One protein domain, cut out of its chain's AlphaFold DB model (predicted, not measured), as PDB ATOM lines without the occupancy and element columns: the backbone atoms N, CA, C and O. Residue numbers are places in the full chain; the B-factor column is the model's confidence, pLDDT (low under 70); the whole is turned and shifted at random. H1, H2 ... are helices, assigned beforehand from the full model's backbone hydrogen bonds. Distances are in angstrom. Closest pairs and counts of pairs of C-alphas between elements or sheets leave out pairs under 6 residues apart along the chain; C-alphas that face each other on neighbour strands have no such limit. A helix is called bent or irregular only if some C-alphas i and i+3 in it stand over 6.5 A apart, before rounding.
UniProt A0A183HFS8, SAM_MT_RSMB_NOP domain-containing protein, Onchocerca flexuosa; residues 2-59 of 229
ATOM      1  N   ASN A   2     145.081 163.595 100.558       73.06
ATOM      2  CA  ASN A   2     145.601 164.653 101.443       73.06
ATOM      3  C   ASN A   2     146.726 165.510 100.829       73.06
ATOM      4  O   ASN A   2     146.552 166.711 100.671       73.06
ATOM      5  N   VAL A   3     147.830 164.894 100.399       70.75
ATOM      6  CA  VAL A   3     148.994 165.623  99.849       70.75
ATOM      7  C   VAL A   3     148.676 166.285  98.503       70.75
ATOM      8  O   VAL A   3     148.970 167.448  98.265       70.75
ATOM      9  N   ARG A   4     148.011 165.551  97.606       78.81
ATOM     10  CA  ARG A   4     147.781 166.002  96.224       78.81
ATOM     11  C   ARG A   4     146.741 167.118  96.092       78.81
ATOM     12  O   ARG A   4     146.870 167.947  95.200       78.81
ATOM     13  N   TYR A   5     145.696 167.104  96.920       80.56
ATOM     14  CA  TYR A   5     144.566 168.028  96.773       80.56
ATOM     15  C   TYR A   5     144.359 168.916  97.995       80.56
ATOM     16  O   TYR A   5     144.055 170.089  97.820       80.56
ATOM     17  N   PHE A   6     144.529 168.408  99.216       81.94
ATOM     18  CA  PHE A   6     144.175 169.179 100.412       81.94
ATOM     19  C   PHE A   6     145.290 170.114 100.882       81.94
ATOM     20  O   PHE A   6     144.999 171.225 101.312       81.94
ATOM     21  N   GLU A   7     146.557 169.709 100.789       77.81
ATOM     22  CA  GLU A   7     147.683 170.582 101.147       77.81
ATOM     23  C   GLU A   7     147.758 171.859 100.295       77.81
ATOM     24  O   GLU A   7     147.891 172.933 100.885       77.81
ATOM     25  N   PRO A   8     147.576 171.816  98.960       79.19
ATOM     26  CA  PRO A   8     147.496 173.034  98.157       79.19
ATOM     27  C   PRO A   8     146.354 173.961  98.591       79.19
ATOM     28  O   PRO A   8     146.553 175.168  98.668       79.19
ATOM     29  N   MET A   9     145.193 173.402  98.958       79.81
ATOM     30  CA  MET A   9     144.025 174.181  99.397       79.81
ATOM     31  C   MET A   9     144.271 174.969 100.690       79.81
ATOM     32  O   MET A   9     143.596 175.967 100.910       79.81
ATOM     33  N   LYS A  10     145.229 174.559 101.539       73.25
ATOM     34  CA  LYS A  10     145.587 175.305 102.763       73.25
ATOM     35  C   LYS A  10     146.214 176.670 102.475       73.25
ATOM     36  O   LYS A  10     146.187 177.533 103.342       73.25
ATOM     37  N   HIS A  11     146.802 176.832 101.293       70.75
ATOM     38  CA  HIS A  11     147.578 178.010 100.911       70.75
ATOM     39  C   HIS A  11     146.789 178.953  99.995       70.75
ATOM     40  O   HIS A  11     147.346 179.916  99.475       70.75
ATOM     41  N   TRP A  12     145.513 178.660  99.733       77.19
ATOM     42  CA  TRP A  12     144.671 179.500  98.892       77.19
ATOM     43  C   TRP A  12     143.976 180.556  99.752       77.19
ATOM     44  O   TRP A  12     143.269 180.222 100.696       77.19
ATOM     45  N   GLU A  13     144.161 181.828  99.405       61.16
ATOM     46  CA  GLU A  13     143.566 182.978 100.108       61.16
ATOM     47  C   GLU A  13     142.107 183.264  99.688       61.16
ATOM     48  O   GLU A  13     141.502 184.242 100.122       61.16
ATOM     49  N   ASP A  14     141.519 182.418  98.835       68.31
ATOM     50  CA  ASP A  14     140.128 182.546  98.390       68.31
ATOM     51  C   ASP A  14     139.185 182.073  99.509       68.31
ATOM     52  O   ASP A  14     139.073 180.874  99.775       68.31
ATOM     53  N   GLY A  15     138.509 183.023 100.165       69.19
ATOM     54  CA  GLY A  15     137.663 182.797 101.347       69.19
ATOM     55  C   GLY A  15     136.484 181.833 101.150       69.19
ATOM     56  O   GLY A  15     135.881 181.406 102.133       69.19
ATOM     57  N   ASP A  16     136.185 181.449  99.907       75.06
ATOM     58  CA  ASP A  16     135.150 180.466  99.572       75.06
ATOM     59  C   ASP A  16     135.684 179.033  99.395       75.06
ATOM     60  O   ASP A  16     134.899 178.108  99.135       75.06
ATOM     61  N   ILE A  17     137.002 178.816  99.490       83.00
ATOM     62  CA  ILE A  17     137.610 177.492  99.340       83.00
ATOM     63  C   ILE A  17     137.915 176.889 100.707       83.00
ATOM     64  O   ILE A  17     138.724 177.384 101.484       83.00
ATOM     65  N   PHE A  18     137.286 175.748 100.979       84.31
ATOM     66  CA  PHE A  18     137.400 175.062 102.258       84.31
ATOM     67  C   PHE A  18     137.998 173.676 102.072       84.31
ATOM     68  O   PHE A  18     137.432 172.834 101.371       84.31
ATOM     69  N   MET A  19     139.100 173.400 102.766       85.75
ATOM     70  CA  MET A  19     139.668 172.056 102.823       85.75
ATOM     71  C   MET A  19     138.622 171.063 103.366       85.75
ATOM     72  O   MET A  19     138.083 171.291 104.457       85.75
ATOM     73  N   PRO A  20     138.329 169.960 102.649       89.31
ATOM     74  CA  PRO A  20     137.473 168.907 103.175       89.31
ATOM     75  C   PRO A  20     138.037 168.344 104.483       89.31
ATOM     76  O   PRO A  20     139.225 168.038 104.582       89.31
ATOM     77  N   LYS A  21     137.178 168.208 105.490       90.38
ATOM     78  CA  LYS A  21     137.529 167.672 106.808       90.38
ATOM     79  C   LYS A  21     136.937 166.284 106.962       90.38
ATOM     80  O   LYS A  21     135.797 166.064 106.566       90.38
ATOM     81  N   GLN A  22     137.688 165.364 107.549       92.12
ATOM     82  CA  GLN A  22     137.165 164.043 107.866       92.12
ATOM     83  C   GLN A  22     136.043 164.149 108.911       92.12
ATOM     84  O   GLN A  22     136.105 164.993 109.811       92.12
ATOM     85  N   LEU A  23     135.012 163.316 108.782       92.25
ATOM     86  CA  LEU A  23     133.977 163.181 109.801       92.25
ATOM     87  C   LEU A  23     134.567 162.474 111.032       92.25
ATOM     88  O   LEU A  23     135.228 161.449 110.883       92.25
ATOM     89  N   PRO A  24     134.328 162.982 112.254       93.00
ATOM     90  CA  PRO A  24     134.957 162.434 113.456       93.00
ATOM     91  C   PRO A  24     134.469 161.020 113.802       93.00
ATOM     92  O   PRO A  24     135.169 160.288 114.489       93.00
ATOM     93  N   TRP A  25     133.282 160.639 113.327       90.06
ATOM     94  CA  TRP A  25     132.620 159.370 113.637       90.06
ATOM     95  C   TRP A  25     132.602 158.376 112.467       90.06
ATOM     96  O   TRP A  25     132.103 157.271 112.640       90.06
ATOM     97  N   TYR A  26     133.133 158.736 111.290       90.69
ATOM     98  CA  TYR A  26     133.199 157.818 110.150       90.69
ATOM     99  C   TYR A  26     134.550 157.921 109.432       90.69
ATOM    100  O   TYR A  26     134.819 158.925 108.758       90.69
ATOM    101  N   PRO A  27     135.430 156.913 109.592       88.56
ATOM    102  CA  PRO A  27     136.688 156.838 108.864       88.56
ATOM    103  C   PRO A  27     136.484 156.961 107.354       88.56
ATOM    104  O   PRO A  27     135.487 156.495 106.817       88.56
ATOM    105  N   TYR A  28     137.428 157.611 106.670       87.00
ATOM    106  CA  TYR A  28     137.420 157.801 105.210       87.00
ATOM    107  C   TYR A  28     136.257 158.627 104.631       87.00
ATOM    108  O   TYR A  28     136.264 158.931 103.438       87.00
ATOM    109  N   ALA A  29     135.322 159.097 105.458       92.06
ATOM    110  CA  ALA A  29     134.287 160.031 105.045       92.06
ATOM    111  C   ALA A  29     134.730 161.483 105.270       92.06
ATOM    112  O   ALA A  29     135.158 161.867 106.359       92.06
ATOM    113  N   PHE A  30     134.596 162.317 104.238       91.94
ATOM    114  CA  PHE A  30     134.993 163.726 104.268       91.94
ATOM    115  C   PHE A  30     133.797 164.641 104.009       91.94
ATOM    116  O   PHE A  30     132.975 164.383 103.132       91.94
ATOM    117  N   GLN A  31     133.737 165.756 104.733       91.75
ATOM    118  CA  GLN A  31     132.751 166.814 104.558       91.75
ATOM    119  C   GLN A  31     133.406 168.118 104.109       91.75
ATOM    120  O   GLN A  31     134.503 168.477 104.539       91.75
ATOM    121  N   THR A  32     132.707 168.865 103.262       89.44
ATOM    122  CA  THR A  32     133.089 170.221 102.870       89.44
ATOM    123  C   THR A  32     131.839 171.096 102.770       89.44
ATOM    124  O   THR A  32     130.808 170.613 102.297       89.44
ATOM    125  N   PRO A  33     131.896 172.368 103.208       86.31
ATOM    126  CA  PRO A  33     130.802 173.317 103.005       86.31
ATOM    127  C   PRO A  33     130.698 173.795 101.547       86.31
ATOM    128  O   PRO A  33     129.705 174.418 101.179       86.31
ATOM    129  N   MET A  34     131.699 173.508 100.702       88.06
ATOM    130  CA  MET A  34     131.700 173.929  99.303       88.06
ATOM    131  C   MET A  34     130.561 173.269  98.521       88.06
ATOM    132  O   MET A  34     130.449 172.043  98.449       88.06
ATOM    133  N   SER A  35     129.742 174.094  97.870       84.69
ATOM    134  CA  SER A  35     128.664 173.609  97.010       84.69
ATOM    135  C   SER A  35     129.203 172.983  95.716       84.69
ATOM    136  O   SER A  35     130.327 173.249  95.275       84.69
ATOM    137  N   ARG A  36     128.361 172.205  95.022       83.44
ATOM    138  CA  ARG A  36     128.683 171.704  93.673       83.44
ATOM    139  C   ARG A  36     128.962 172.844  92.689       83.44
ATOM    140  O   ARG A  36     129.792 172.674  91.799       83.44
ATOM    141  N   ALA A  37     128.276 173.977  92.838       84.44
ATOM    142  CA  ALA A  37     128.489 175.146  91.996       84.44
ATOM    143  C   ALA A  37     129.886 175.733  92.232       84.44
ATOM    144  O   ALA A  37     130.609 175.940  91.262       84.44
ATOM    145  N   THR A  38     130.294 175.876  93.497       85.38
ATOM    146  CA  THR A  38     131.623 176.359  93.906       85.38
ATOM    147  C   THR A  38     132.741 175.459  93.375       85.38
ATOM    148  O   THR A  38     133.695 175.946  92.775       85.38
ATOM    149  N   LEU A  39     132.598 174.133  93.517       85.75
ATOM    150  CA  LEU A  39     133.571 173.165  92.989       85.75
ATOM    151  C   LEU A  39     133.738 173.255  91.463       85.75
ATOM    152  O   LEU A  39     134.817 172.973  90.951       85.75
ATOM    153  N   ARG A  40     132.669 173.609  90.738       85.56
ATOM    154  CA  ARG A  40     132.660 173.685  89.270       85.56
ATOM    155  C   ARG A  40     133.143 175.036  88.743       85.56
ATOM    156  O   ARG A  40     133.772 175.073  87.692       85.56
ATOM    157  N   SER A  41     132.801 176.133  89.415       85.00
ATOM    158  CA  SER A  41     133.059 177.491  88.922       85.00
ATOM    159  C   SER A  41     134.501 177.945  89.130       85.00
ATOM    160  O   SER A  41     134.992 178.766  88.362       85.00
ATOM    161  N   ARG A  42     135.188 177.421  90.150       84.62
ATOM    162  CA  ARG A  42     136.529 177.873  90.539       84.62
ATOM    163  C   ARG A  42     137.616 177.132  89.740       84.62
ATOM    164  O   ARG A  42     137.749 175.916  89.895       84.62
ATOM    165  N   PRO A  43     138.460 177.829  88.950       85.25
ATOM    166  CA  PRO A  43     139.521 177.189  88.165       85.25
ATOM    167  C   PRO A  43     140.520 176.389  89.011       85.25
ATOM    168  O   PRO A  43     140.926 175.301  88.608       85.25
ATOM    169  N   LEU A  44     140.852 176.885  90.210       84.44
ATOM    170  CA  LEU A  44     141.759 176.224  91.158       84.44
ATOM    171  C   LEU A  44     141.246 174.840  91.593       84.44
ATOM    172  O   LEU A  44     142.024 173.910  91.789       84.44
ATOM    173  N   LEU A  45     139.922 174.667  91.668       86.81
ATOM    174  CA  LEU A  45     139.283 173.415  92.073       86.81
ATOM    175  C   LEU A  45     139.066 172.441  90.910       86.81
ATOM    176  O   LEU A  45     138.668 171.305  91.154       86.81
ATOM    177  N   LYS A  46     139.367 172.818  89.659       88.31
ATOM    178  CA  LYS A  46     139.070 171.999  88.470       88.31
ATOM    179  C   LYS A  46     139.705 170.606  88.528       88.31
ATOM    180  O   LYS A  46     139.040 169.618  88.231       88.31
ATOM    181  N   SER A  47     140.970 170.512  88.947       88.81
ATOM    182  CA  SER A  47     141.661 169.218  89.078       88.81
ATOM    183  C   SER A  47     141.007 168.325  90.140       88.81
ATOM    184  O   SER A  47     140.780 167.139  89.903       88.81
ATOM    185  N   PHE A  48     140.638 168.908  91.284       89.31
ATOM    186  CA  PHE A  48     139.944 168.200  92.359       89.31
ATOM    187  C   PHE A  48     138.516 167.802  91.963       89.31
ATOM    188  O   PHE A  48     138.078 166.691  92.242       89.31
ATOM    189  N   HIS A  49     137.794 168.676  91.259       90.50
ATOM    190  CA  HIS A  49     136.461 168.395  90.741       90.50
ATOM    191  C   HIS A  49     136.465 167.215  89.766       90.50
ATOM    192  O   HIS A  49     135.633 166.321  89.903       90.50
ATOM    193  N   ASN A  50     137.419 167.193  88.830       91.25
ATOM    194  CA  ASN A  50     137.582 166.092  87.886       91.25
ATOM    195  C   ASN A  50     137.906 164.785  88.610       91.25
ATOM    196  O   ASN A  50     137.257 163.782  88.342       91.25
ATOM    197  N   PHE A  51     138.822 164.815  89.583       91.75
ATOM    198  CA  PHE A  51     139.100 163.665  90.445       91.75
ATOM    199  C   PHE A  51     137.824 163.138  91.117       91.75
ATOM    200  O   PHE A  51     137.507 161.963  90.988       91.75
ATOM    201  N   LEU A  52     137.025 164.007  91.747       90.56
ATOM    202  CA  LEU A  52     135.765 163.602  92.381       90.56
ATOM    203  C   LEU A  52     134.719 163.049  91.404       90.56
ATOM    204  O   LEU A  52     133.814 162.347  91.843       90.56
ATOM    205  N   ILE A  53     134.748 163.441  90.128       89.75
ATOM    206  CA  ILE A  53     133.864 162.869  89.105       89.75
ATOM    207  C   ILE A  53     134.372 161.485  88.722       89.75
ATOM    208  O   ILE A  53     133.610 160.531  88.811       89.75
ATOM    209  N   THR A  54     135.651 161.375  88.366       91.19
ATOM    210  CA  THR A  54     136.271 160.117  87.943       91.19
ATOM    211  C   THR A  54     136.158 159.047  89.023       91.19
ATOM    212  O   THR A  54     135.648 157.967  88.753       91.19
ATOM    213  N   GLU A  55     136.528 159.350  90.267       90.12
ATOM    214  CA  GLU A  55     136.420 158.382  91.366       90.12
ATOM    215  C   GLU A  55     134.965 157.994  91.672       90.12
ATOM    216  O   GLU A  55     134.695 156.861  92.058       90.12
ATOM    217  N   ALA A  56     134.006 158.905  91.472       87.81
ATOM    218  CA  ALA A  56     132.588 158.589  91.645       87.81
ATOM    219  C   ALA A  56     132.008 157.756  90.494       87.81
ATOM    220  O   ALA A  56     131.058 157.001  90.697       87.81
ATOM    221  N   GLU A  57     132.548 157.887  89.284       86.19
ATOM    222  CA  GLU A  57     132.201 157.038  88.142       86.19
ATOM    223  C   GLU A  57     132.798 155.637  88.277       86.19
ATOM    224  O   GLU A  57     132.126 154.670  87.922       86.19
ATOM    225  N   LEU A  58     134.005 155.536  88.841       86.81
ATOM    226  CA  LEU A  58     134.679 154.272  89.149       86.81
ATOM    227  C   LEU A  58     134.110 153.559  90.387       86.81
ATOM    228  O   LEU A  58     134.411 152.390  90.587       86.81
ATOM    229  N   GLY A  59     133.303 154.243  91.205       84.56
ATOM    230  CA  GLY A  59     132.693 153.677  92.415       84.56
ATOM    231  C   GLY A  59     133.532 153.799  93.691       84.56
ATOM    232  O   GLY A  59     133.068 153.391  94.748       84.56
TER     233      GLY A  59
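This is residues 2 to 59 of the 229 residues of the protein "SAM_MT_RSMB_NOP domain-containing protein" of Onchocerca flexuosa (UniProt A0A183HFS8). One long helix, H3, makes one side of the domain, and a long looped stretch, residues 10 to 35, folds back on itself to make the opposite side. The short helix H2 meets the first part of H3 at a corner, the short helix H1 lies off to another side near H3, and the last residues, 53 to 59, stick out free. The printed part has 58 residues with three named helices, in the order H1, H2, H3, and no named strand; its class is all helix, with 30 residues in the helices. It is compact, with a radius of gyration of the C-alphas of 11.6 A, and spans 29 by 26 by 21 A.

The longest helix is H3, residues 43 to 58. H2, residues 36 to 41, touches H3 only at the corner by their link, and H3 touches it with residues 45 to 49 alone. The closest C-alphas of the two are those of Leu 39 and Leu 45, 5.8 A apart. Their lines stand at a steep tilt of 47 degrees, opposite ways. H1, residues 2 to 9, is close to H3 but not clearly touching it; the closest C-alphas, those of Tyr 5 and Phe 48, are 6.4 A apart. H1 and H3 run opposite ways at a shallow tilt of 33 degrees, only just short of steep. H1 and H2 are apart. Between them, residues 21 to 22 pair with residues 30 to 31, antiparallel, in stretches too short to be named strands. In H2 every O i to N i+4 pair is within hydrogen-bond range; in H3 it is 10 of 12, and in H1 1 of 4, with 1 of 5 O i to N i+3 pairs within range.

H3 begins at C-alpha 43, (139.521, 177.189, 88.165), and ends at C-alpha 58, (134.679, 154.272, 89.149), 23.4 A from first to last C-alpha. It is irregular: C-alphas 44 and 47 are 7.3 A apart. H2 measures 8.7 A from C-alpha 36 to C-alpha 41. H1 begins at C-alpha 2, (145.601, 164.653, 101.443), and is 9.9 A long from first to last C-alpha. It is only just irregular, with C-alphas 4 and 7 6.7 A apart.

The two C-alphas farthest apart are those of Glu 13 and Gly 59, at 32.2 A. The printed part has no cut. The link from H1 to H2 is long, with 26 residues, and the link from H2 to H3 is tight, with 1 residue. The mean pLDDT of the printed part is 84.6; residues 13 to 15 are under 70.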